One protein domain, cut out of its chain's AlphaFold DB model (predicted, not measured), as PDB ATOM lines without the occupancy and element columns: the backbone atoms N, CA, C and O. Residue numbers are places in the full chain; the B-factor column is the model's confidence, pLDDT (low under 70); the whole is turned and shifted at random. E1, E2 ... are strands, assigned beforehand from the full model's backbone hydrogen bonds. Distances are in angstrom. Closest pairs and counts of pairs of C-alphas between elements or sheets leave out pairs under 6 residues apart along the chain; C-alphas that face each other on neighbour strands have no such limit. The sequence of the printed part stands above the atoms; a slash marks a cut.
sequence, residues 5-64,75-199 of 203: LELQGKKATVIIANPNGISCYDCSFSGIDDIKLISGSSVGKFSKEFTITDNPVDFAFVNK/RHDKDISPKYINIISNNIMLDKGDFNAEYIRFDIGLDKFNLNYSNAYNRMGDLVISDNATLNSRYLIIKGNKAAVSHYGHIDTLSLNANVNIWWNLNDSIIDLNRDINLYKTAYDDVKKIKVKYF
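Overview. This is residues 5 to 64 and 75 to 199 of the 203 residues of an uncharacterized protein of Proteus penneri ATCC 35198 (UniProt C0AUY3). The chain is wound in stacked turns, a solenoid whose strands pair in parallel from turn to turn: E1, E4, E8 and residues 103 to 107 of E9 are side by side in one wall, E2, E7 and residues 92 to 96 of E9 in another. The long strands E9, E11 and E12 bend sharply from wall to wall, E13 is beside E12, and a small antiparallel sheet, E5 - E6 - E10, sits at one corner, near the last residues of E1, E4 and E8. The printed part has 185 residues with no named helix and thirteen named strands, E1 to E13 in chain order; the class is all strand, and the large sheet is branched and parallel. It is compact, with a radius of gyration of the C-alphas of 15.8 A and spans of 46 by 44 by 31 A.

Arrangement. Start at E9, residues 91 to 107, which has three neighbours and bends by 172 degrees at residue 100. On one side of it look for E7, residues 57 to 60, with N 59 and O 93 2.9 A apart, and E8, residues 84 to 88, with N 87 and O 105 2.9 A apart. On the other side is E11, residues 125 to 151, with N 94 and O 128 2.8 A apart. E12, residues 154 to 169, lies on the other side of E11 from E9, with N 137 and O 156 at 2.9 A, and the edge strand E13, residues 174 to 177, lies on the other side of E12 from E11, with N 155 and O 174 at 2.8 A. E4, residues 34 to 38, is parallel to E8, with N 37 and O 86 at 2.9 A, and to the edge strand E1, residues 13 to 17, with N 38 and O 16 at 2.8 A. The edge strand E2, residues 22 to 25, is parallel to E7, with N 24 and O 58 at 2.8 A. In the small sheet, E5, residues 40 to 42, and E6, residues 49 to 52, form a hairpin, with N 51 and O 41 at 2.9 A; E10, residues 112 to 114, is antiparallel to E6, with N 50 and O 113 at 2.8 A. The closest C-alphas of E1 and E5 are those of Ala 17 and Gly 40, 5.6 A apart.

Along the chain. Find C-alpha 13 at (13.375, 33.390, 38.912); from there E1 runs 13.1 A. E2 runs on into E3, residues 28 to 30, at 93 degrees; E3 pairs with no named strand. E11 bends by 171 degrees at residue 138, and its ends are 14.1 A apart. E12 bends by 149 degrees at residue 162. E13 ends at C-alpha 177, (-4.112, 54.423, 46.149).

Size, cuts and confidence. The C-alphas farthest apart are those of Lys 45 and Asp 172, 46.3 A. Residues 65 to 74 are not printed, and C-alphas 64 and 75 are 16.1 A apart across the cut, in the link from E7 to E8. Of the links printed whole, none is long. Residues 178 to 199 hold no named element, though 197 to 198 pair in parallel with 163 to 164 of E12. The pLDDT is under 70 at residues 63 to 64, 75 to 81 and 178 to 199.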
ATOM      1  N   LEU A   5       2.321  26.016  41.424       87.69
ATOM      2  CA  LEU A   5       3.664  25.701  40.945       87.69
ATOM      3  C   LEU A   5       4.657  26.024  42.063       87.69
ATOM      4  O   LEU A   5       4.991  27.188  42.290       87.69
ATOM      5  N   GLU A   6       5.140  24.976  42.723       86.56
ATOM      6  CA  GLU A   6       6.115  25.078  43.806       86.56
ATOM      7  C   GLU A   6       7.545  24.889  43.289       86.56
ATOM      8  O   GLU A   6       7.856  23.916  42.594       86.56
ATOM      9  N   LEU A   7       8.445  25.792  43.681       86.88
ATOM     10  CA  LEU A   7       9.886  25.593  43.564       86.88
ATOM     11  C   LEU A   7      10.460  25.146  44.912       86.88
ATOM     12  O   LEU A   7      10.606  25.942  45.839       86.88
ATOM     13  N   GLN A   8      10.852  23.876  44.999       89.31
ATOM     14  CA  GLN A   8      11.500  23.335  46.192       89.31
ATOM     15  C   GLN A   8      13.014  23.576  46.162       89.31
ATOM     16  O   GLN A   8      13.694  23.295  45.174       89.31
ATOM     17  N   GLY A   9      13.559  24.069  47.276       88.31
ATOM     18  CA  GLY A   9      14.987  24.344  47.440       88.31
ATOM     19  C   GLY A   9      15.315  25.836  47.418       88.31
ATOM     20  O   GLY A   9      14.656  26.639  48.076       88.31
ATOM     21  N   LYS A  10      16.394  26.217  46.723       88.62
ATOM     22  CA  LYS A  10      16.785  27.629  46.627       88.62
ATOM     23  C   LYS A  10      15.806  28.369  45.724       88.62
ATOM     24  O   LYS A  10      15.592  27.956  44.587       88.62
ATOM     25  N   LYS A  11      15.284  29.487  46.225       84.94
ATOM     26  CA  LYS A  11      14.428  30.378  45.446       84.94
ATOM     27  C   LYS A  11      15.142  30.856  44.181       84.94
ATOM     28  O   LYS A  11      16.357  31.070  44.184       84.94
ATOM     29  N   ALA A  12      14.379  31.004  43.105       89.38
ATOM     30  CA  ALA A  12      14.878  31.419  41.802       89.38
ATOM     31  C   ALA A  12      13.832  32.241  41.040       89.38
ATOM     32  O   ALA A  12      12.664  32.322  41.432       89.38
ATOM     33  N   THR A  13      14.268  32.823  39.922       91.81
ATOM     34  CA  THR A  13      13.375  33.390  38.912       91.81
ATOM     35  C   THR A  13      12.847  32.281  38.004       91.81
ATOM     36  O   THR A  13      13.633  31.502  37.463       91.81
ATOM     37  N   VAL A  14      11.534  32.244  37.786       94.19
ATOM     38  CA  VAL A  14      10.868  31.309  36.871       94.19
ATOM     39  C   VAL A  14      10.324  32.071  35.667       94.19
ATOM     40  O   VAL A  14       9.720  33.132  35.805       94.19
ATOM     41  N   ILE A  15      10.532  31.535  34.465       95.31
ATOM     42  CA  ILE A  15       9.969  32.083  33.228       95.31
ATOM     43  C   ILE A  15       9.148  30.990  32.555       95.31
ATOM     44  O   ILE A  15       9.676  29.923  32.243       95.31
ATOM     45  N   ILE A  16       7.874  31.275  32.303       95.94
ATOM     46  CA  ILE A  16       6.978  30.424  31.523       95.94
ATOM     47  C   ILE A  16       6.627  31.194  30.255       95.94
ATOM     48  O   ILE A  16       5.956  32.222  30.319       95.94
ATOM     49  N   ALA A  17       7.092  30.704  29.109       97.38
ATOM     50  CA  ALA A  17       6.783  31.273  27.803       97.38
ATOM     51  C   ALA A  17       5.973  30.267  26.986       97.38
ATOM     52  O   ALA A  17       6.431  29.145  26.759       97.38
ATOM     53  N   ASN A  18       4.773  30.659  26.566       97.88
ATOM     54  CA  ASN A  18       3.915  29.837  25.724       97.88
ATOM     55  C   ASN A  18       3.332  30.687  24.587       97.88
ATOM     56  O   ASN A  18       2.523  31.574  24.860       97.88
ATOM     57  N   PRO A  19       3.677  30.421  23.313       97.69
ATOM     58  CA  PRO A  19       3.170  31.209  22.193       97.69
ATOM     59  C   PRO A  19       1.668  31.023  21.969       97.69
ATOM     60  O   PRO A  19       1.071  31.851  21.287       97.69
ATOM     61  N   ASN A  20       1.062  29.979  22.545       98.06
ATOM     62  CA  ASN A  20      -0.368  29.679  22.451       98.06
ATOM     63  C   ASN A  20      -1.210  30.364  23.544       98.06
ATOM     64  O   ASN A  20      -2.394  30.063  23.669       98.06
ATOM     65  N   GLY A  21      -0.612  31.247  24.350       97.75
ATOM     66  CA  GLY A  21      -1.284  31.906  25.469       97.75
ATOM     67  C   GLY A  21      -1.156  31.153  26.794       97.75
ATOM     68  O   GLY A  21      -0.638  30.032  26.876       97.75
ATOM     69  N   ILE A  22      -1.590  31.805  27.870       98.25
ATOM     70  CA  ILE A  22      -1.485  31.288  29.239       98.25
ATOM     71  C   ILE A  22      -2.777  31.599  29.986       98.25
ATOM     72  O   ILE A  22      -3.038  32.744  30.319       98.25
ATOM     73  N   SER A  23      -3.544  30.576  30.350       96.75
ATOM     74  CA  SER A  23      -4.699  30.755  31.238       96.75
ATOM     75  C   SER A  23      -4.376  30.232  32.637       96.75
ATOM     76  O   SER A  23      -3.942  29.085  32.793       96.75
ATOM     77  N   CYS A  24      -4.593  31.046  33.661       92.19
ATOM     78  CA  CYS A  24      -4.463  30.714  35.075       92.19
ATOM     79  C   CYS A  24      -5.847  30.746  35.732       92.19
ATOM     80  O   CYS A  24      -6.452  31.803  35.880       92.19
ATOM     81  N   TYR A  25      -6.331  29.576  36.146       90.38
ATOM     82  CA  TYR A  25      -7.574  29.436  36.902       90.38
ATOM     83  C   TYR A  25      -7.238  28.940  38.303       90.38
ATOM     84  O   TYR A  25      -6.775  27.812  38.437       90.38
ATOM     85  N   ASP A  26      -7.413  29.769  39.331       85.19
ATOM     86  CA  ASP A  26      -7.038  29.448  40.722       85.19
ATOM     87  C   ASP A  26      -5.580  28.954  40.898       85.19
ATOM     88  O   ASP A  26      -5.284  28.179  41.822       85.19
ATOM     89  N   CYS A  27      -4.670  29.370  40.006       86.62
ATOM     90  CA  CYS A  27      -3.256  29.007  40.093       86.62
ATOM     91  C   CYS A  27      -2.529  29.814  41.179       86.62
ATOM     92  O   CYS A  27      -2.990  30.881  41.582       86.62
ATOM     93  N   SER A  28      -1.395  29.296  41.644       86.56
ATOM     94  CA  SER A  28      -0.503  29.988  42.580       86.56
ATOM     95  C   SER A  28       0.957  29.609  42.324       86.56
ATOM     96  O   SER A  28       1.241  28.684  41.556       86.56
ATOM     97  N   PHE A  29       1.875  30.353  42.930       86.56
ATOM     98  CA  PHE A  29       3.314  30.183  42.780       86.56
ATOM     99  C   PHE A  29       3.982  30.248  44.155       86.56
ATOM    100  O   PHE A  29       3.978  31.295  44.805       86.56
ATOM    101  N   SER A  30       4.606  29.153  44.580       84.00
ATOM    102  CA  SER A  30       5.221  29.027  45.903       84.00
ATOM    103  C   SER A  30       6.720  28.720  45.797       84.00
ATOM    104  O   SER A  30       7.203  28.142  44.825       84.00
ATOM    105  N   GLY A  31       7.517  29.199  46.759       84.12
ATOM    106  CA  GLY A  31       8.981  29.026  46.740       84.12
ATOM    107  C   GLY A  31       9.734  29.808  45.644       84.12
ATOM    108  O   GLY A  31      10.946  29.656  45.500       84.12
ATOM    109  N   ILE A  32       9.049  30.672  44.890       88.62
ATOM    110  CA  ILE A  32       9.605  31.477  43.787       88.62
ATOM    111  C   ILE A  32       9.822  32.927  44.263       88.62
ATOM    112  O   ILE A  32       9.071  33.425  45.100       88.62
ATOM    113  N   ASP A  33      10.853  33.614  43.756       87.62
ATOM    114  CA  ASP A  33      11.079  35.044  44.055       87.62
ATOM    115  C   ASP A  33      10.486  35.966  42.982       87.62
ATOM    116  O   ASP A  33       9.847  36.968  43.303       87.62
ATOM    117  N   ASP A  34      10.679  35.619  41.708       92.19
ATOM    118  CA  ASP A  34      10.219  36.387  40.548       92.19
ATOM    119  C   ASP A  34       9.667  35.421  39.499       92.19
ATOM    120  O   ASP A  34      10.356  34.475  39.112       92.19
ATOM    121  N   ILE A  35       8.442  35.650  39.033       94.56
ATOM    122  CA  ILE A  35       7.868  34.902  37.919       94.56
ATOM    123  C   ILE A  35       7.543  35.804  36.734       94.56
ATOM    124  O   ILE A  35       6.984  36.892  36.877       94.56
ATOM    125  N   LYS A  36       7.866  35.316  35.533       96.88
ATOM    126  CA  LYS A  36       7.502  35.954  34.266       96.88
ATOM    127  C   LYS A  36       6.646  35.022  33.433       96.88
ATOM    128  O   LYS A  36       7.069  33.911  33.121       96.88
ATOM    129  N   LEU A  37       5.465  35.494  33.059       97.56
ATOM    130  CA  LEU A  37       4.537  34.782  32.188       97.56
ATOM    131  C   LEU A  37       4.511  35.498  30.840       97.56
ATOM    132  O   LEU A  37       4.187  36.681  30.780       97.56
ATOM    133  N   ILE A  38       4.906  34.798  29.779       98.38
ATOM    134  CA  ILE A  38       5.113  35.372  28.447       98.38
ATOM    135  C   ILE A  38       4.190  34.672  27.451       98.38
ATOM    136  O   ILE A  38       4.343  33.473  27.206       98.38
ATOM    137  N   SER A  39       3.271  35.419  26.836       98.25
ATOM    138  CA  SER A  39       2.553  34.941  25.649       98.25
ATOM    139  C   SER A  39       3.459  35.095  24.432       98.25
ATOM    140  O   SER A  39       3.565  36.161  23.825       98.25
ATOM    141  N   GLY A  40       4.253  34.063  24.163       97.81
ATOM    142  CA  GLY A  40       5.345  34.153  23.205       97.81
ATOM    143  C   GLY A  40       6.311  32.980  23.252       97.81
ATOM    144  O   GLY A  40       6.146  32.034  24.024       97.81
ATOM    145  N   SER A  41       7.343  33.045  22.419       97.25
ATOM    146  CA  SER A  41       8.377  32.017  22.314       97.25
ATOM    147  C   SER A  41       9.777  32.619  22.389       97.25
ATOM    148  O   SER A  41      10.031  33.729  21.927       97.25
ATOM    149  N   SER A  42      10.706  31.873  22.986       96.06
ATOM    150  CA  SER A  42      12.125  32.234  22.980       96.06
ATOM    151  C   SER A  42      12.675  32.170  21.554       96.06
ATOM    152  O   SER A  42      12.425  31.192  20.848       96.06
ATOM    153  N   VAL A  43      13.489  33.148  21.142       94.31
ATOM    154  CA  VAL A  43      14.104  33.154  19.792       94.31
ATOM    155  C   VAL A  43      15.230  32.122  19.625       94.31
ATOM    156  O   VAL A  43      15.799  31.983  18.547       94.31
ATOM    157  N   GLY A  44      15.576  31.395  20.687       91.25
ATOM    158  CA  GLY A  44      16.584  30.340  20.656       91.25
ATOM    159  C   GLY A  44      16.797  29.676  22.013       91.25
ATOM    160  O   GLY A  44      16.244  30.091  23.037       91.25
ATOM    161  N   LYS A  45      17.628  28.633  22.044       86.31
ATOM    162  CA  LYS A  45      18.015  27.972  23.295       86.31
ATOM    163  C   LYS A  45      18.800  28.960  24.168       86.31
ATOM    164  O   LYS A  45      19.755  29.562  23.691       86.31
ATOM    165  N   PHE A  46      18.387  29.126  25.425       85.69
ATOM    166  CA  PHE A  46      18.975  30.082  26.382       85.69
ATOM    167  C   PHE A  46      18.909  31.560  25.963       85.69
ATOM    168  O   PHE A  46      19.630  32.390  26.522       85.69
ATOM    169  N   SER A  47      18.054  31.907  24.994       91.69
ATOM    170  CA  SER A  47      17.865  33.309  24.635       91.69
ATOM    171  C   SER A  47      17.225  34.088  25.782       91.69
ATOM    172  O   SER A  47      16.451  33.562  26.581       91.69
ATOM    173  N   LYS A  48      17.559  35.375  25.833       94.25
ATOM    174  CA  LYS A  48      16.926  36.369  26.706       94.25
ATOM    175  C   LYS A  48      15.932  37.252  25.952       94.25
ATOM    176  O   LYS A  48      15.424  38.218  26.519       94.25
ATOM    177  N   GLU A  49      15.706  36.932  24.681       96.81
ATOM    178  CA  GLU A  49      14.754  37.578  23.791       96.81
ATOM    179  C   GLU A  49      13.609  36.616  23.463       96.81
ATOM    180  O   GLU A  49      13.822  35.434  23.174       96.81
ATOM    181  N   PHE A  50      12.397  37.156  23.487       98.00
ATOM    182  CA  PHE A  50      11.155  36.451  23.226       98.00
ATOM    183  C   PHE A  50      10.378  37.196  22.148       98.00
ATOM    184  O   PHE A  50      10.218  38.413  22.238       98.00
ATOM    185  N   THR A  51       9.878  36.474  21.155       97.75
ATOM    186  CA  THR A  51       8.866  36.994  20.233       97.75
ATOM    187  C   THR A  51       7.515  36.903  20.925       97.75
ATOM    188  O   THR A  51       7.159  35.836  21.429       97.75
ATOM    189  N   ILE A  52       6.779  38.011  20.964       98.00
ATOM    190  CA  ILE A  52       5.461  38.086  21.598       98.00
ATOM    191  C   ILE A  52       4.387  37.738  20.571       98.00
ATOM    192  O   ILE A  52       4.477  38.132  19.408       98.00
ATOM    193  N   THR A  53       3.388  36.968  20.992       96.88
ATOM    194  CA  THR A  53       2.200  36.661  20.190       96.88
ATOM    195  C   THR A  53       0.994  37.426  20.727       96.88
ATOM    196  O   THR A  53       1.000  37.928  21.850       96.88
ATOM    197  N   ASP A  54      -0.063  37.505  19.921       93.81
ATOM    198  CA  ASP A  54      -1.313  38.163  20.314       93.81
ATOM    199  C   ASP A  54      -2.281  37.196  21.037       93.81
ATOM    200  O   ASP A  54      -3.439  37.532  21.283       93.81
ATOM    201  N   ASN A  55      -1.815  35.988  21.394       97.88
ATOM    202  CA  ASN A  55      -2.603  35.043  22.184       97.88
ATOM    203  C   ASN A  55      -2.759  35.545  23.632       97.88
ATOM    204  O   ASN A  55      -1.829  36.156  24.168       97.88
ATOM    205  N   PRO A  56      -3.903  35.285  24.281       97.19
ATOM    206  CA  PRO A  56      -4.229  35.914  25.553       97.19
ATOM    207  C   PRO A  56      -3.449  35.341  26.739       97.19
ATOM    208  O   PRO A  56      -3.004  34.185  26.744       97.19
ATOM    209  N   VAL A  57      -3.325  36.168  27.777       98.12
ATOM    210  CA  VAL A  57      -3.021  35.723  29.135       98.12
ATOM    211  C   VAL A  57      -4.207  36.048  30.033       98.12
ATOM    212  O   VAL A  57      -4.479  37.216  30.305       98.12
ATOM    213  N   ASP A  58      -4.877  35.007  30.516       97.25
ATOM    214  CA  ASP A  58      -6.126  35.130  31.265       97.25
ATOM    215  C   ASP A  58      -5.946  34.677  32.710       97.25
ATOM    216  O   ASP A  58      -5.361  33.622  32.977       97.25
ATOM    217  N   PHE A  59      -6.516  35.432  33.642       94.62
ATOM    218  CA  PHE A  59      -6.541  35.100  35.061       94.62
ATOM    219  C   PHE A  59      -7.967  35.089  35.598       94.62
ATOM    220  O   PHE A  59      -8.717  36.043  35.407       94.62
ATOM    221  N   ALA A  60      -8.319  34.033  36.324       92.12
ATOM    222  CA  ALA A  60      -9.581  33.950  37.045       92.12
ATOM    223  C   ALA A  60      -9.410  33.177  38.359       92.12
ATOM    224  O   ALA A  60      -9.013  32.010  38.362       92.12
ATOM    225  N   PHE A  61      -9.769  33.816  39.470       86.19
ATOM    226  CA  PHE A  61      -9.711  33.248  40.815       86.19
ATOM    227  C   PHE A  61     -11.133  33.150  41.370       86.19
ATOM    228  O   PHE A  61     -11.722  34.119  41.848       86.19
ATOM    229  N   VAL A  62     -11.736  31.978  41.209       80.38
ATOM    230  CA  VAL A  62     -13.154  31.741  41.523       80.38
ATOM    231  C   VAL A  62     -13.316  31.321  42.979       80.38
ATOM    232  O   VAL A  62     -14.318  31.639  43.621       80.38
ATOM    233  N   ASN A  63     -12.304  30.649  43.524       65.44
ATOM    234  CA  ASN A  63     -12.292  30.194  44.904       65.44
ATOM    235  C   ASN A  63     -11.885  31.343  45.843       65.44
ATOM    236  O   ASN A  63     -10.771  31.380  46.361       65.44
ATOM    237  N   LYS A  64     -12.799  32.305  46.045       52.00
ATOM    238  CA  LYS A  64     -12.637  33.416  46.998       52.00
ATOM    239  C   LYS A  64     -12.541  32.885  48.434       52.00
ATOM    240  O   LYS A  64     -13.445  32.187  48.896       52.00
ATOM    241  N   ARG A  75      -1.523  36.157  58.811       37.03
ATOM    242  CA  ARG A  75      -0.968  35.025  58.022       37.03
ATOM    243  C   ARG A  75      -1.909  34.481  56.927       37.03
ATOM    244  O   ARG A  75      -3.069  34.197  57.196       37.03
ATOM    245  N   HIS A  76      -1.281  34.119  55.799       35.50
ATOM    246  CA  HIS A  76      -1.658  33.064  54.841       35.50
ATOM    247  C   HIS A  76      -2.981  33.226  54.081       35.50
ATOM    248  O   HIS A  76      -3.834  32.336  54.108       35.50
ATOM    249  N   ASP A  77      -3.093  34.288  53.290       43.84
ATOM    250  CA  ASP A  77      -3.884  34.184  52.069       43.84
ATOM    251  C   ASP A  77      -3.186  33.220  51.105       43.84
ATOM    252  O   ASP A  77      -1.958  33.080  51.117       43.84
ATOM    253  N   LYS A  78      -3.962  32.526  50.271       44.56
ATOM    254  CA  LYS A  78      -3.429  31.844  49.092       44.56
ATOM    255  C   LYS A  78      -2.973  32.937  48.121       44.56
ATOM    256  O   LYS A  78      -3.687  33.274  47.182       44.56
ATOM    257  N   ASP A  79      -1.824  33.542  48.421       51.19
ATOM    258  CA  ASP A  79      -1.098  34.419  47.519       51.19
ATOM    259  C   ASP A  79      -0.983  33.674  46.194       51.19
ATOM    260  O   ASP A  79      -0.502  32.541  46.126       51.19
ATOM    261  N   ILE A  80      -1.436  34.305  45.120       56.44
ATOM    262  CA  ILE A  80      -1.141  33.785  43.789       56.44
ATOM    263  C   ILE A  80       0.368  33.813  43.574       56.44
ATOM    264  O   ILE A  80       0.873  33.027  42.783       56.44
ATOM    265  N   SER A  81       1.097  34.696  44.261       62.12
ATOM    266  CA  SER A  81       2.325  35.207  43.693       62.12
ATOM    267  C   SER A  81       3.560  35.090  44.568       62.12
ATOM    268  O   SER A  81       3.523  35.312  45.780       62.12
ATOM    269  N   PRO A  82       4.707  34.896  43.901       70.31
ATOM    270  CA  PRO A  82       5.988  35.222  44.481       70.31
ATOM    271  C   PRO A  82       6.072  36.741  44.705       70.31
ATOM    272  O   PRO A  82       5.185  37.505  44.322       70.31
ATOM    273  N   LYS A  83       7.169  37.216  45.294       84.62
ATOM    274  CA  LYS A  83       7.349  38.648  45.568       84.62
ATOM    275  C   LYS A  83       7.153  39.520  44.313       84.62
ATOM    276  O   LYS A  83       6.567  40.596  44.408       84.62
ATOM    277  N   TYR A  84       7.601  39.048  43.147       92.06
ATOM    278  CA  TYR A  84       7.497  39.762  41.872       92.06
ATOM    279  C   TYR A  84       6.778  38.932  40.805       92.06
ATOM    280  O   TYR A  84       7.207  37.826  40.491       92.06
ATOM    281  N   ILE A  85       5.751  39.497  40.170       95.12
ATOM    282  CA  ILE A  85       5.126  38.923  38.974       95.12
ATOM    283  C   ILE A  85       5.194  39.910  37.807       95.12
ATOM    284  O   ILE A  85       4.864  41.089  37.945       95.12
ATOM    285  N   ASN A  86       5.643  39.427  36.646       97.50
ATOM    286  CA  ASN A  86       5.601  40.171  35.391       97.50
ATOM    287  C   ASN A  86       4.806  39.405  34.332       97.50
ATOM    288  O   ASN A  86       5.165  38.278  33.979       97.50
ATOM    289  N   ILE A  87       3.766  40.030  33.794       98.06
ATOM    290  CA  ILE A  87       2.980  39.491  32.690       98.06
ATOM    291  C   ILE A  87       3.369  40.226  31.413       98.06
ATOM    292  O   ILE A  87       3.262  41.449  31.327       98.06
ATOM    293  N   ILE A  88       3.827  39.469  30.421       98.44
ATOM    294  CA  ILE A  88       4.300  39.988  29.141       98.44
ATOM    295  C   ILE A  88       3.411  39.423  28.031       98.44
ATOM    296  O   ILE A  88       3.538  38.259  27.647       98.44
ATOM    297  N   SER A  89       2.480  40.241  27.547       98.38
ATOM    298  CA  SER A  89       1.497  39.871  26.524       98.38
ATOM    299  C   SER A  89       0.838  41.121  25.946       98.38
ATOM    300  O   SER A  89       0.737  42.138  26.627       98.38
ATOM    301  N   ASN A  90       0.353  41.041  24.706       98.00
ATOM    302  CA  ASN A  90      -0.440  42.109  24.090       98.00
ATOM    303  C   ASN A  90      -1.935  42.016  24.408       98.00
ATOM    304  O   ASN A  90      -2.665  42.949  24.104       98.00
ATOM    305  N   ASN A  91      -2.389  40.914  24.998       98.19
ATOM    306  CA  ASN A  91      -3.780  40.708  25.371       98.19
ATOM    307  C   ASN A  91      -3.820  40.060  26.757       98.19
ATOM    308  O   ASN A  91      -3.335  38.936  26.931       98.19
ATOM    309  N   ILE A  92      -4.296  40.809  27.751       98.56
ATOM    310  CA  ILE A  92      -4.324  40.394  29.154       98.56
ATOM    311  C   ILE A  92      -5.713  40.643  29.725       98.56
ATOM    312  O   ILE A  92      -6.220  41.761  29.659       98.56
ATOM    313  N   MET A  93      -6.286  39.619  30.349       98.12
ATOM    314  CA  MET A  93      -7.592  39.683  30.997       98.12
ATOM    315  C   MET A  93      -7.477  39.230  32.452       98.12
ATOM    316  O   MET A  93      -7.113  38.086  32.735       98.12
ATOM    317  N   LEU A  94      -7.826  40.110  33.386       96.88
ATOM    318  CA  LEU A  94      -8.143  39.738  34.763       96.88
ATOM    319  C   LEU A  94      -9.667  39.604  34.855       96.88
ATOM    320  O   LEU A  94     -10.367  40.600  35.004       96.88
ATOM    321  N   ASP A  95     -10.184  38.382  34.714       94.56
ATOM    322  CA  ASP A  95     -11.622  38.106  34.580       94.56
ATOM    323  C   ASP A  95     -12.359  38.223  35.924       94.56
ATOM    324  O   ASP A  95     -13.373  38.912  36.047       94.56
ATOM    325  N   LYS A  96     -11.858  37.554  36.969       90.81
ATOM    326  CA  LYS A  96     -12.472  37.628  38.303       90.81
ATOM    327  C   LYS A  96     -11.526  37.246  39.429       90.81
ATOM    328  O   LYS A  96     -10.558  36.518  39.216       90.81
ATOM    329  N   GLY A  97     -11.903  37.649  40.637       85.81
ATOM    330  CA  GLY A  97     -11.196  37.329  41.870       85.81
ATOM    331  C   GLY A  97      -9.997  38.229  42.123       85.81
ATOM    332  O   GLY A  97      -9.765  39.194  41.399       85.81
ATOM    333  N   ASP A  98      -9.255  37.916  43.177       85.31
ATOM    334  CA  ASP A  98      -8.199  38.791  43.673       85.31
ATOM    335  C   ASP A  98      -6.852  38.364  43.084       85.31
ATOM    336  O   ASP A  98      -6.364  37.285  43.398       85.31
ATOM    337  N   PHE A  99      -6.263  39.197  42.225       89.69
ATOM    338  CA  PHE A  99      -4.910  39.058  41.699       89.69
ATOM    339  C   PHE A  99      -3.922  39.764  42.640       89.69
ATOM    340  O   PHE A  99      -3.862  40.993  42.677       89.69
ATOM    341  N   ASN A 100      -3.127  38.988  43.378       86.19
ATOM    342  CA  ASN A 100      -2.315  39.469  44.500       86.19
ATOM    343  C   ASN A 100      -0.819  39.229  44.248       86.19
ATOM    344  O   ASN A 100      -0.438  38.100  43.927       86.19
ATOM    345  N   ALA A 101       0.017  40.266  44.395       87.19
ATOM    346  CA  ALA A 101       1.479  40.168  44.541       87.19
ATOM    347  C   ALA A 101       2.067  41.466  45.123       87.19
ATOM    348  O   ALA A 101       1.545  42.543  44.848       87.19
ATOM    349  N   GLU A 102       3.213  41.424  45.818       86.69
ATOM    350  CA  GLU A 102       3.858  42.663  46.301       86.69
ATOM    351  C   GLU A 102       4.221  43.596  45.125       86.69
ATOM    352  O   GLU A 102       3.924  44.794  45.163       86.69
ATOM    353  N   TYR A 103       4.799  43.050  44.050       91.44
ATOM    354  CA  TYR A 103       5.115  43.791  42.827       91.44
ATOM    355  C   TYR A 103       4.438  43.151  41.620       91.44
ATOM    356  O   TYR A 103       4.782  42.033  41.231       91.44
ATOM    357  N   ILE A 104       3.540  43.899  40.984       95.56
ATOM    358  CA  ILE A 104       2.867  43.499  39.751       95.56
ATOM    359  C   ILE A 104       3.361  44.380  38.614       95.56
ATOM    360  O   ILE A 104       3.348  45.613  38.694       95.56
ATOM    361  N   ARG A 105       3.774  43.740  37.523       97.44
ATOM    362  CA  ARG A 105       4.130  44.421  36.288       97.44
ATOM    363  C   ARG A 105       3.401  43.825  35.093       97.44
ATOM    364  O   ARG A 105       3.316  42.609  34.957       97.44
ATOM    365  N   PHE A 106       2.950  44.708  34.214       98.31
ATOM    366  CA  PHE A 106       2.461  44.369  32.887       98.31
ATOM    367  C   PHE A 106       3.332  45.049  31.829       98.31
ATOM    368  O   PHE A 106       3.537  46.266  31.867       98.31
ATOM    369  N   ASP A 107       3.853  44.266  30.890       98.19
ATOM    370  CA  ASP A 107       4.539  44.732  29.688       98.19
ATOM    371  C   ASP A 107       3.684  44.361  28.460       98.19
ATOM    372  O   ASP A 107       3.569  43.188  28.108       98.19
ATOM    373  N   ILE A 108       3.076  45.369  27.830       97.44
ATOM    374  CA  ILE A 108       1.993  45.238  26.843       97.44
ATOM    375  C   ILE A 108       2.317  46.052  25.589       97.44
ATOM    376  O   ILE A 108       2.887  47.136  25.678       97.44
ATOM    377  N   GLY A 109       1.932  45.578  24.407       96.44
ATOM    378  CA  GLY A 109       2.138  46.307  23.153       96.44
ATOM    379  C   GLY A 109       3.549  46.123  22.596       96.44
ATOM    380  O   GLY A 109       4.191  47.077  22.152       96.44
ATOM    381  N   LEU A 110       4.045  44.890  22.633       97.25
ATOM    382  CA  LEU A 110       5.384  44.479  22.234       97.25
ATOM    383  C   LEU A 110       5.338  43.570  21.000       97.25
ATOM    384  O   LEU A 110       4.488  42.691  20.891       97.25
ATOM    385  N   ASP A 111       6.308  43.729  20.100       96.44
ATOM    386  CA  ASP A 111       6.655  42.691  19.112       96.44
ATOM    387  C   ASP A 111       7.601  41.651  19.730       96.44
ATOM    388  O   ASP A 111       7.538  40.449  19.468       96.44
ATOM    389  N   LYS A 112       8.515  42.147  20.566       96.69
ATOM    390  CA  LYS A 112       9.563  41.380  21.224       96.69
ATOM    391  C   LYS A 112       9.758  41.863  22.648       96.69
ATOM    392  O   LYS A 112       9.622  43.052  22.934       96.69
ATOM    393  N   PHE A 113      10.158  40.943  23.510       97.56
ATOM    394  CA  PHE A 113      10.555  41.231  24.876       97.56
ATOM    395  C   PHE A 113      11.977  40.752  25.137       97.56
ATOM    396  O   PHE A 113      12.331  39.610  24.857       97.56
ATOM    397  N   ASN A 114      12.782  41.626  25.717       96.56
ATOM    398  CA  ASN A 114      14.146  41.379  26.118       96.56
ATOM    399  C   ASN A 114      14.282  41.548  27.633       96.56
ATOM    400  O   ASN A 114      13.861  42.561  28.196       96.56
ATOM    401  N   LEU A 115      14.895  40.562  28.291       92.50
ATOM    402  CA  LEU A 115      15.096  40.577  29.744       92.50
ATOM    403  C   LEU A 115      16.142  41.601  30.202       92.50
ATOM    404  O   LEU A 115      16.050  42.104  31.318       92.50
ATOM    405  N   ASN A 116      17.145  41.880  29.368       88.75
ATOM    406  CA  ASN A 116      18.345  42.619  29.761       88.75
ATOM    407  C   ASN A 116      18.403  44.046  29.201       88.75
ATOM    408  O   ASN A 116      19.197  44.853  29.680       88.75
ATOM    409  N   TYR A 117      17.598  44.346  28.184       90.12
ATOM    410  CA  TYR A 117      17.635  45.615  27.465       90.12
ATOM    411  C   TYR A 117      16.279  46.321  27.505       90.12
ATOM    412  O   TYR A 117      15.261  45.762  27.914       90.12
ATOM    413  N   SER A 118      16.266  47.586  27.085       91.56
ATOM    414  CA  SER A 118      15.027  48.344  26.918       91.56
ATOM    415  C   SER A 118      14.132  47.703  25.862       91.56
ATOM    416  O   SER A 118      14.604  47.332  24.788       91.56
ATOM    417  N   ASN A 119      12.834  47.655  26.147       95.56
ATOM    418  CA  ASN A 119      11.823  47.152  25.227       95.56
ATOM    419  C   ASN A 119      11.102  48.301  24.521       95.56
ATOM    420  O   ASN A 119      10.890  49.365  25.109       95.56
ATOM    421  N   ALA A 120      10.735  48.075  23.260       94.69
ATOM    422  CA  ALA A 120      10.007  49.032  22.440       94.69
ATOM    423  C   ALA A 120       8.514  48.676  22.412       94.69
ATOM    424  O   ALA A 120       8.124  47.652  21.858       94.69
ATOM    425  N   TYR A 121       7.683  49.539  22.996       95.12
ATOM    426  CA  TYR A 121       6.242  49.323  23.166       95.12
ATOM    427  C   TYR A 121       5.448  49.898  21.981       95.12
ATOM    428  O   TYR A 121       4.733  50.893  22.112       95.12
ATOM    429  N   ASN A 122       5.667  49.328  20.794       91.94
ATOM    430  CA  ASN A 122       5.220  49.886  19.514       91.94
ATOM    431  C   ASN A 122       3.964  49.234  18.920       91.94
ATOM    432  O   ASN A 122       3.468  49.746  17.905       91.94
ATOM    433  N   ARG A 123       3.451  48.155  19.522       95.00
ATOM    434  CA  ARG A 123       2.205  47.500  19.106       95.00
ATOM    435  C   ARG A 123       1.023  47.949  19.950       95.00
ATOM    436  O   ARG A 123       1.179  48.392  21.083       95.00
ATOM    437  N   MET A 124      -0.166  47.786  19.379       95.44
ATOM    438  CA  MET A 124      -1.388  47.801  20.170       95.44
ATOM    439  C   MET A 124      -1.361  46.640  21.158       95.44
ATOM    440  O   MET A 124      -0.812  45.576  20.874       95.44
ATOM    441  N   GLY A 125      -1.967  46.861  22.307       96.75
ATOM    442  CA  GLY A 125      -2.277  45.802  23.239       96.75
ATOM    443  C   GLY A 125      -3.319  46.276  24.228       96.75
ATOM    444  O   GLY A 125      -3.653  47.463  24.258       96.75
ATOM    445  N   ASP A 126      -3.843  45.344  24.996       97.69
ATOM    446  CA  ASP A 126      -4.980  45.579  25.864       97.69
ATOM    447  C   ASP A 126      -4.782  44.867  27.201       97.69
ATOM    448  O   ASP A 126      -4.331  43.716  27.256       97.69
ATOM    449  N   LEU A 127      -5.095  45.587  28.274       98.25
ATOM    450  CA  LEU A 127      -5.261  45.044  29.614       98.25
ATOM    451  C   LEU A 127      -6.677  45.338  30.068       98.25
ATOM    452  O   LEU A 127      -7.038  46.492  30.297       98.25
ATOM    453  N   VAL A 128      -7.442  44.278  30.271       98.38
ATOM    454  CA  VAL A 128      -8.784  44.360  30.826       98.38
ATOM    455  C   VAL A 128      -8.750  43.886  32.269       98.38
ATOM    456  O   VAL A 128      -8.263  42.798  32.578       98.38
ATOM    457  N   ILE A 129      -9.266  44.724  33.162       97.88
ATOM    458  CA  ILE A 129      -9.490  44.394  34.567       97.88
ATOM    459  C   ILE A 129     -10.998  44.413  34.765       97.88
ATOM    460  O   ILE A 129     -11.589  45.484  34.904       97.88
ATOM    461  N   SER A 130     -11.608  43.236  34.706       96.81
ATOM    462  CA  SER A 130     -13.058  43.073  34.721       96.81
ATOM    463  C   SER A 130     -13.679  43.447  36.066       96.81
ATOM    464  O   SER A 130     -13.022  43.474  37.103       96.81
ATOM    465  N   ASP A 131     -14.988  43.654  36.044       94.12
ATOM    466  CA  ASP A 131     -15.851  44.151  37.122       94.12
ATOM    467  C   ASP A 131     -15.705  43.340  38.423       94.12
ATOM    468  O   ASP A 131     -15.841  43.848  39.533       94.12
ATOM    469  N   ASN A 132     -15.420  42.043  38.286       90.69
ATOM    470  CA  ASN A 132     -15.301  41.101  39.396       90.69
ATOM    471  C   ASN A 132     -13.852  40.823  39.816       90.69
ATOM    472  O   ASN A 132     -13.632  39.927  40.642       90.69
ATOM    473  N   ALA A 133     -12.881  41.520  39.227       91.75
ATOM    474  CA  ALA A 133     -11.468  41.374  39.524       91.75
ATOM    475  C   ALA A 133     -10.984  42.474  40.477       91.75
ATOM    476  O   ALA A 133     -11.288  43.655  40.303       91.75
ATOM    477  N   THR A 134     -10.184  42.072  41.461       90.06
ATOM    478  CA  THR A 134      -9.419  42.987  42.312       90.06
ATOM    479  C   THR A 134      -7.944  42.783  42.010       90.06
ATOM    480  O   THR A 134      -7.473  41.651  42.012       90.06
ATOM    481  N   LEU A 135      -7.187  43.847  41.788       91.50
ATOM    482  CA  LEU A 135      -5.733  43.796  41.723       91.50
ATOM    483  C   LEU A 135      -5.162  44.369  43.015       91.50
ATOM    484  O   LEU A 135      -5.283  45.567  43.253       91.50
ATOM    485  N   ASN A 136      -4.477  43.543  43.805       88.44
ATOM    486  CA  ASN A 136      -3.823  43.968  45.038       88.44
ATOM    487  C   ASN A 136      -2.304  43.949  44.878       88.44
ATOM    488  O   ASN A 136      -1.710  42.922  44.544       88.44
ATOM    489  N   SER A 137      -1.655  45.079  45.156       88.62
ATOM    490  CA  SER A 137      -0.192  45.153  45.164       88.62
ATOM    491  C   SER A 137       0.368  46.210  46.091       88.62
ATOM    492  O   SER A 137      -0.337  47.106  46.544       88.62
ATOM    493  N   ARG A 138       1.677  46.152  46.335       86.94
ATOM    494  CA  ARG A 138       2.411  47.318  46.831       86.94
ATOM    495  C   ARG A 138       2.776  48.247  45.680       86.94
ATOM    496  O   ARG A 138       2.599  49.458  45.780       86.94
ATOM    497  N   TYR A 139       3.261  47.673  44.581       88.81
ATOM    498  CA  TYR A 139       3.683  48.414  43.398       88.81
ATOM    499  C   TYR A 139       3.066  47.820  42.136       88.81
ATOM    500  O   TYR A 139       3.367  46.683  41.772       88.81
ATOM    501  N   LEU A 140       2.269  48.629  41.440       94.38
ATOM    502  CA  LEU A 140       1.710  48.315  40.132       94.38
ATOM    503  C   LEU A 140       2.418  49.129  39.045       94.38
ATOM    504  O   LEU A 140       2.419  50.363  39.059       94.38
ATOM    505  N   ILE A 141       3.014  48.430  38.081       96.00
ATOM    506  CA  ILE A 141       3.645  49.028  36.904       96.00
ATOM    507  C   ILE A 141       2.951  48.517  35.646       96.00
ATOM    508  O   ILE A 141       2.892  47.314  35.418       96.00
ATOM    509  N   ILE A 142       2.500  49.423  34.784       97.44
ATOM    510  CA  ILE A 142       1.930  49.070  33.478       97.44
ATOM    511  C   ILE A 142       2.708  49.822  32.404       97.44
ATOM    512  O   ILE A 142       2.782  51.052  32.421       97.44
ATOM    513  N   LYS A 143       3.323  49.089  31.477       96.38
ATOM    514  CA  LYS A 143       4.069  49.657  30.353       96.38
ATOM    515  C   LYS A 143       3.482  49.182  29.039       96.38
ATOM    516  O   LYS A 143       3.523  47.994  28.750       96.38
ATOM    517  N   GLY A 144       3.024  50.126  28.232       93.50
ATOM    518  CA  GLY A 144       2.572  49.868  26.877       93.50
ATOM    519  C   GLY A 144       2.193  51.158  26.179       93.50
ATOM    520  O   GLY A 144       1.024  51.510  26.146       93.50
ATOM    521  N   ASN A 145       3.165  51.871  25.607       90.88
ATOM    522  CA  ASN A 145       2.963  53.217  25.045       90.88
ATOM    523  C   ASN A 145       1.836  53.314  23.999       90.88
ATOM    524  O   ASN A 145       1.328  54.406  23.776       90.88
ATOM    525  N   LYS A 146       1.475  52.209  23.336       92.38
ATOM    526  CA  LYS A 146       0.348  52.110  22.391       92.38
ATOM    527  C   LYS A 146      -0.788  51.198  22.875       92.38
ATOM    528  O   LYS A 146      -1.699  50.900  22.108       92.38
ATOM    529  N   ALA A 147      -0.717  50.741  24.119       94.62
ATOM    530  CA  ALA A 147      -1.699  49.868  24.732       94.62
ATOM    531  C   ALA A 147      -2.832  50.662  25.387       94.62
ATOM    532  O   ALA A 147      -2.655  51.824  25.772       94.62
ATOM    533  N   ALA A 148      -3.978  50.008  25.521       96.31
ATOM    534  CA  ALA A 148      -5.107  50.482  26.294       96.31
ATOM    535  C   ALA A 148      -5.244  49.692  27.602       96.31
ATOM    536  O   ALA A 148      -4.804  48.545  27.705       96.31
ATOM    537  N   VAL A 149      -5.838  50.333  28.604       97.44
ATOM    538  CA  VAL A 149      -6.302  49.683  29.829       97.44
ATOM    539  C   VAL A 149      -7.790  49.950  29.968       97.44
ATOM    540  O   VAL A 149      -8.199  51.110  30.039       97.44
ATOM    541  N   SER A 150      -8.577  48.884  30.032       97.38
ATOM    542  CA  SER A 150     -10.014  48.931  30.297       97.38
ATOM    543  C   SER A 150     -10.257  48.442  31.722       97.38
ATOM    544  O   SER A 150     -10.180  47.246  32.009       97.38
ATOM    545  N   HIS A 151     -10.487  49.378  32.635       96.62
ATOM    546  CA  HIS A 151     -10.629  49.111  34.059       96.62
ATOM    547  C   HIS A 151     -12.099  49.212  34.477       96.62
ATOM    548  O   HIS A 151     -12.682  50.291  34.459       96.62
ATOM    549  N   TYR A 152     -12.674  48.072  34.850       96.62
ATOM    550  CA  TYR A 152     -14.037  47.920  35.367       96.62
ATOM    551  C   TYR A 152     -14.050  47.468  36.835       96.62
ATOM    552  O   TYR A 152     -15.043  47.651  37.530       96.62
ATOM    553  N   GLY A 153     -12.963  46.843  37.292       93.62
ATOM    554  CA  GLY A 153     -12.842  46.269  38.629       93.62
ATOM    555  C   GLY A 153     -12.271  47.217  39.680       93.62
ATOM    556  O   GLY A 153     -12.561  48.415  39.725       93.62
ATOM    557  N   HIS A 154     -11.485  46.632  40.581       92.06
ATOM    558  CA  HIS A 154     -10.848  47.328  41.693       92.06
ATOM    559  C   HIS A 154      -9.324  47.198  41.605       92.06
ATOM    560  O   HIS A 154      -8.791  46.107  41.405       92.06
ATOM    561  N   ILE A 155      -8.607  48.297  41.817       92.56
ATOM    562  CA  ILE A 155      -7.151  48.321  41.967       92.56
ATOM    563  C   ILE A 155      -6.821  48.883  43.344       92.56
ATOM    564  O   ILE A 155      -7.044  50.062  43.602       92.56
ATOM    565  N   ASP A 156      -6.199  48.058  44.177       88.00
ATOM    566  CA  ASP A 156      -5.697  48.403  45.500       88.00
ATOM    567  C   ASP A 156      -4.160  48.373  45.471       88.00
ATOM    568  O   ASP A 156      -3.526  47.312  45.480       88.00
ATOM    569  N   THR A 157      -3.517  49.544  45.422       87.06
ATOM    570  CA  THR A 157      -2.045  49.619  45.351       87.06
ATOM    571  C   THR A 157      -1.451  50.782  46.136       87.06
ATOM    572  O   THR A 157      -2.067  51.838  46.251       87.06
ATOM    573  N   LEU A 158      -0.235  50.643  46.680       83.62
ATOM    574  CA  LEU A 158       0.444  51.794  47.300       83.62
ATOM    575  C   LEU A 158       1.027  52.744  46.246       83.62
ATOM    576  O   LEU A 158       1.097  53.950  46.472       83.62
ATOM    577  N   SER A 159       1.433  52.218  45.090       86.06
ATOM    578  CA  SER A 159       2.039  52.999  44.014       86.06
ATOM    579  C   SER A 159       1.637  52.467  42.645       86.06
ATOM    580  O   SER A 159       1.977  51.342  42.286       86.06
ATOM    581  N   LEU A 160       1.051  53.343  41.830       91.56
ATOM    582  CA  LEU A 160       0.741  53.096  40.424       91.56
ATOM    583  C   LEU A 160       1.671  53.905  39.507       91.56
ATOM    584  O   LEU A 160       1.718  55.135  39.575       91.56
ATOM    585  N   ASN A 161       2.379  53.209  38.616       92.50
ATOM    586  CA  ASN A 161       3.142  53.792  37.513       92.50
ATOM    587  C   ASN A 161       2.681  53.172  36.189       92.50
ATOM    588  O   ASN A 161       3.178  52.123  35.771       92.50
ATOM    589  N   ALA A 162       1.731  53.836  35.541       93.56
ATOM    590  CA  ALA A 162       1.237  53.460  34.226       93.56
ATOM    591  C   ALA A 162       1.784  54.412  33.154       93.56
ATOM    592  O   ALA A 162       1.752  55.634  33.315       93.56
ATOM    593  N   ASN A 163       2.280  53.833  32.063       93.56
ATOM    594  CA  ASN A 163       2.615  54.521  30.825       93.56
ATOM    595  C   ASN A 163       1.927  53.777  29.676       93.56
ATOM    596  O   ASN A 163       2.453  52.778  29.172       93.56
ATOM    597  N   VAL A 164       0.726  54.244  29.346       93.81
ATOM    598  CA  VAL A 164      -0.169  53.657  28.345       93.81
ATOM    599  C   VAL A 164      -0.732  54.735  27.430       93.81
ATOM    600  O   VAL A 164      -0.698  55.918  27.777       93.81
ATOM    601  N   ASN A 165      -1.234  54.329  26.265       94.62
ATOM    602  CA  ASN A 165      -1.888  55.250  25.341       94.62
ATOM    603  C   ASN A 165      -3.243  55.688  25.887       94.62
ATOM    604  O   ASN A 165      -3.564  56.865  25.863       94.62
ATOM    605  N   ILE A 166      -4.045  54.740  26.370       93.62
ATOM    606  CA  ILE A 166      -5.404  55.028  26.831       93.62
ATOM    607  C   ILE A 166      -5.670  54.286  28.136       93.62
ATOM    608  O   ILE A 166      -5.253  53.142  28.306       93.62
ATOM    609  N   TRP A 167      -6.368  54.949  29.056       94.75
ATOM    610  CA  TRP A 167      -6.890  54.349  30.276       94.75
ATOM    611  C   TRP A 167      -8.362  54.720  30.426       94.75
ATOM    612  O   TRP A 167      -8.681  55.893  30.623       94.75
ATOM    613  N   TRP A 168      -9.241  53.726  30.374       94.25
ATOM    614  CA  TRP A 168     -10.664  53.885  30.641       94.25
ATOM    615  C   TRP A 168     -10.993  53.358  32.031       94.25
ATOM    616  O   TRP A 168     -10.675  52.216  32.349       94.25
ATOM    617  N   ASN A 169     -11.646  54.191  32.839       92.56
ATOM    618  CA  ASN A 169     -12.321  53.762  34.060       92.56
ATOM    619  C   ASN A 169     -13.812  53.672  33.746       92.56
ATOM    620  O   ASN A 169     -14.415  54.655  33.319       92.56
ATOM    621  N   LEU A 170     -14.374  52.484  33.904       91.38
ATOM    622  CA  LEU A 170     -15.719  52.125  33.472       91.38
ATOM    623  C   LEU A 170     -16.487  51.545  34.667       91.38
ATOM    624  O   LEU A 170     -15.865  51.133  35.640       91.38
ATOM    625  N   ASN A 171     -17.821  51.543  34.611       84.88
ATOM    626  CA  ASN A 171     -18.715  50.889  35.584       84.88
ATOM    627  C   ASN A 171     -18.324  51.060  37.069       84.88
ATOM    628  O   ASN A 171     -18.068  50.073  37.750       84.88
ATOM    629  N   ASP A 172     -18.258  52.299  37.568       86.75
ATOM    630  CA  ASP A 172     -17.907  52.613  38.969       86.75
ATOM    631  C   ASP A 172     -16.589  51.980  39.468       86.75
ATOM    632  O   ASP A 172     -16.384  51.822  40.673       86.75
ATOM    633  N   SER A 173     -15.680  51.644  38.545       91.69
ATOM    634  CA  SER A 173     -14.363  51.090  38.864       91.69
ATOM    635  C   SER A 173     -13.593  51.941  39.874       91.69
ATOM    636  O   SER A 173     -13.642  53.176  39.869       91.69
ATOM    637  N   ILE A 174     -12.840  51.267  40.744       88.88
ATOM    638  CA  ILE A 174     -12.188  51.897  41.897       88.88
ATOM    639  C   ILE A 174     -10.678  51.752  41.789       88.88
ATOM    640  O   ILE A 174     -10.156  50.648  41.671       88.88
ATOM    641  N   ILE A 175      -9.959  52.872  41.877       91.00
ATOM    642  CA  ILE A 175      -8.506  52.877  42.068       91.00
ATOM    643  C   ILE A 175      -8.217  53.462  43.446       91.00
ATOM    644  O   ILE A 175      -8.219  54.680  43.635       91.00
ATOM    645  N   ASP A 176      -7.937  52.584  44.401       85.94
ATOM    646  CA  ASP A 176      -7.594  52.933  45.768       85.94
ATOM    647  C   ASP A 176      -6.070  52.948  45.933       85.94
ATOM    648  O   ASP A 176      -5.374  51.932  45.989       85.94
ATOM    649  N   LEU A 177      -5.538  54.171  45.996       81.19
ATOM    650  CA  LEU A 177      -4.112  54.423  46.149       81.19
ATOM    651  C   LEU A 177      -3.762  54.690  47.610       81.19
ATOM    652  O   LEU A 177      -4.263  55.638  48.214       81.19
ATOM    653  N   ASN A 178      -2.832  53.898  48.145       68.31
ATOM    654  CA  ASN A 178      -2.180  54.142  49.433       68.31
ATOM    655  C   ASN A 178      -3.146  54.281  50.636       68.31
ATOM    656  O   ASN A 178      -2.928  55.098  51.535       68.31
ATOM    657  N   ARG A 179      -4.223  53.488  50.669       65.69
ATOM    658  CA  ARG A 179      -5.146  53.424  51.817       65.69
ATOM    659  C   ARG A 179      -4.685  52.412  52.867       65.69
ATOM    660  O   ARG A 179      -3.991  51.449  52.551       65.69
ATOM    661  N   ASP A 180      -5.109  52.618  54.116       58.00
ATOM    662  CA  ASP A 180      -4.794  51.749  55.267       58.00
ATOM    663  C   ASP A 180      -5.245  50.289  55.095       58.00
ATOM    664  O   ASP A 180      -4.757  49.411  55.797       58.00
ATOM    665  N   ILE A 181      -6.143  50.030  54.142       60.38
ATOM    666  CA  ILE A 181      -6.699  48.708  53.834       60.38
ATOM    667  C   ILE A 181      -5.875  47.901  52.815       60.38
ATOM    668  O   ILE A 181      -6.248  46.774  52.501       60.38
ATOM    669  N   ASN A 182      -4.775  48.446  52.274       63.12
ATOM    670  CA  ASN A 182      -3.944  47.719  51.312       63.12
ATOM    671  C   ASN A 182      -3.243  46.520  51.980       63.12
ATOM    672  O   ASN A 182      -2.515  46.691  52.959       63.12
ATOM    673  N   LEU A 183      -3.402  45.328  51.392       64.69
ATOM    674  CA  LEU A 183      -2.863  44.059  51.909       64.69
ATOM    675  C   LEU A 183      -1.336  44.057  52.112       64.69
ATOM    676  O   LEU A 183      -0.823  43.294  52.925       64.69
ATOM    677  N   TYR A 184      -0.603  44.906  51.389       69.69
ATOM    678  CA  TYR A 184       0.858  44.978  51.420       69.69
ATOM    679  C   TYR A 184       1.400  46.189  52.192       69.69
ATOM    680  O   TYR A 184       2.607  46.458  52.140       69.69
ATOM    681  N   LYS A 185       0.543  46.932  52.906       66.31
ATOM    682  CA  LYS A 185       0.970  48.060  53.735       66.31
ATOM    683  C   LYS A 185       1.705  47.579  54.989       66.31
ATOM    684  O   LYS A 185       1.289  46.648  55.671       66.31
ATOM    685  N   THR A 186       2.796  48.256  55.325       68.69
ATOM    686  CA  THR A 186       3.603  48.031  56.529       68.69
ATOM    687  C   THR A 186       3.574  49.258  57.441       68.69
ATOM    688  O   THR A 186       3.287  50.370  57.002       68.69
ATOM    689  N   ALA A 187       3.927  49.083  58.720       64.94
ATOM    690  CA  ALA A 187       3.971  50.174  59.704       64.94
ATOM    691  C   ALA A 187       4.964  51.308  59.355       64.94
ATOM    692  O   ALA A 187       4.921  52.364  59.976       64.94
ATOM    693  N   TYR A 188       5.850  51.087  58.376       62.69
ATOM    694  CA  TYR A 188       6.885  52.027  57.937       62.69
ATOM    695  C   TYR A 188       6.576  52.683  56.579       62.69
ATOM    696  O   TYR A 188       7.431  53.372  56.023       62.69
ATOM    697  N   ASP A 189       5.391  52.446  56.007       64.94
ATOM    698  CA  ASP A 189       4.989  53.055  54.739       64.94
ATOM    699  C   ASP A 189       4.554  54.516  54.934       64.94
ATOM    700  O   ASP A 189       3.376  54.822  55.118       64.94
ATOM    701  N   ASP A 190       5.529  55.427  54.865       56.00
ATOM    702  CA  ASP A 190       5.291  56.865  54.730       56.00
ATOM    703  C   ASP A 190       4.691  57.184  53.350       56.00
ATOM    704  O   ASP A 190       5.179  56.726  52.313       56.00
ATOM    705  N   VAL A 191       3.657  58.031  53.334       55.53
ATOM    706  CA  VAL A 191       2.885  58.483  52.160       55.53
ATOM    707  C   VAL A 191       3.805  58.952  51.012       55.53
ATOM    708  O   VAL A 191       4.231  60.108  50.981       55.53
ATOM    709  N   LYS A 192       4.133  58.086  50.035       52.00
ATOM    710  CA  LYS A 192       5.019  58.437  48.904       52.00
ATOM    711  C   LYS A 192       4.360  58.339  47.525       52.00
ATOM    712  O   LYS A 192       4.021  57.275  47.036       52.00
ATOM    713  N   LYS A 193       4.310  59.528  46.911       49.28
ATOM    714  CA  LYS A 193       4.313  59.940  45.491       49.28
ATOM    715  C   LYS A 193       3.767  58.974  44.432       49.28
ATOM    716  O   LYS A 193       4.448  58.074  43.951       49.28
ATOM    717  N   ILE A 194       2.612  59.380  43.916       47.41
ATOM    718  CA  ILE A 194       2.008  58.957  42.654       47.41
ATOM    719  C   ILE A 194       2.790  59.562  41.477       47.41
ATOM    720  O   ILE A 194       3.106  60.755  41.475       47.41
ATOM    721  N   LYS A 195       3.066  58.763  40.443       47.00
ATOM    722  CA  LYS A 195       3.500  59.265  39.134       47.00
ATOM    723  C   LYS A 195       2.734  58.529  38.046       47.00
ATOM    724  O   LYS A 195       3.211  57.526  37.525       47.00
ATOM    725  N   VAL A 196       1.569  59.061  37.689       50.59
ATOM    726  CA  VAL A 196       0.851  58.619  36.493       50.59
ATOM    727  C   VAL A 196       1.166  59.574  35.350       50.59
ATOM    728  O   VAL A 196       1.110  60.792  35.520       50.59
ATOM    729  N   LYS A 197       1.567  59.032  34.199       45.09
ATOM    730  CA  LYS A 197       1.742  59.800  32.964       45.09
ATOM    731  C   LYS A 197       0.713  59.300  31.956       45.09
ATOM    732  O   LYS A 197       0.850  58.190  31.454       45.09
ATOM    733  N   TYR A 198      -0.292  60.125  31.681       48.69
ATOM    734  CA  TYR A 198      -1.322  59.862  30.676       48.69
ATOM    735  C   TYR A 198      -0.966  60.554  29.356       48.69
ATOM    736  O   TYR A 198      -0.475  61.684  29.370       48.69
ATOM    737  N   PHE A 199      -1.271  59.910  28.231       43.53
ATOM    738  CA  PHE A 199      -1.271  60.531  26.908       43.53
ATOM    739  C   PHE A 199      -2.690  60.441  26.334       43.53
ATOM    740  O   PHE A 199      -2.976  59.572  25.534       43.53
TER     741      PHE A 199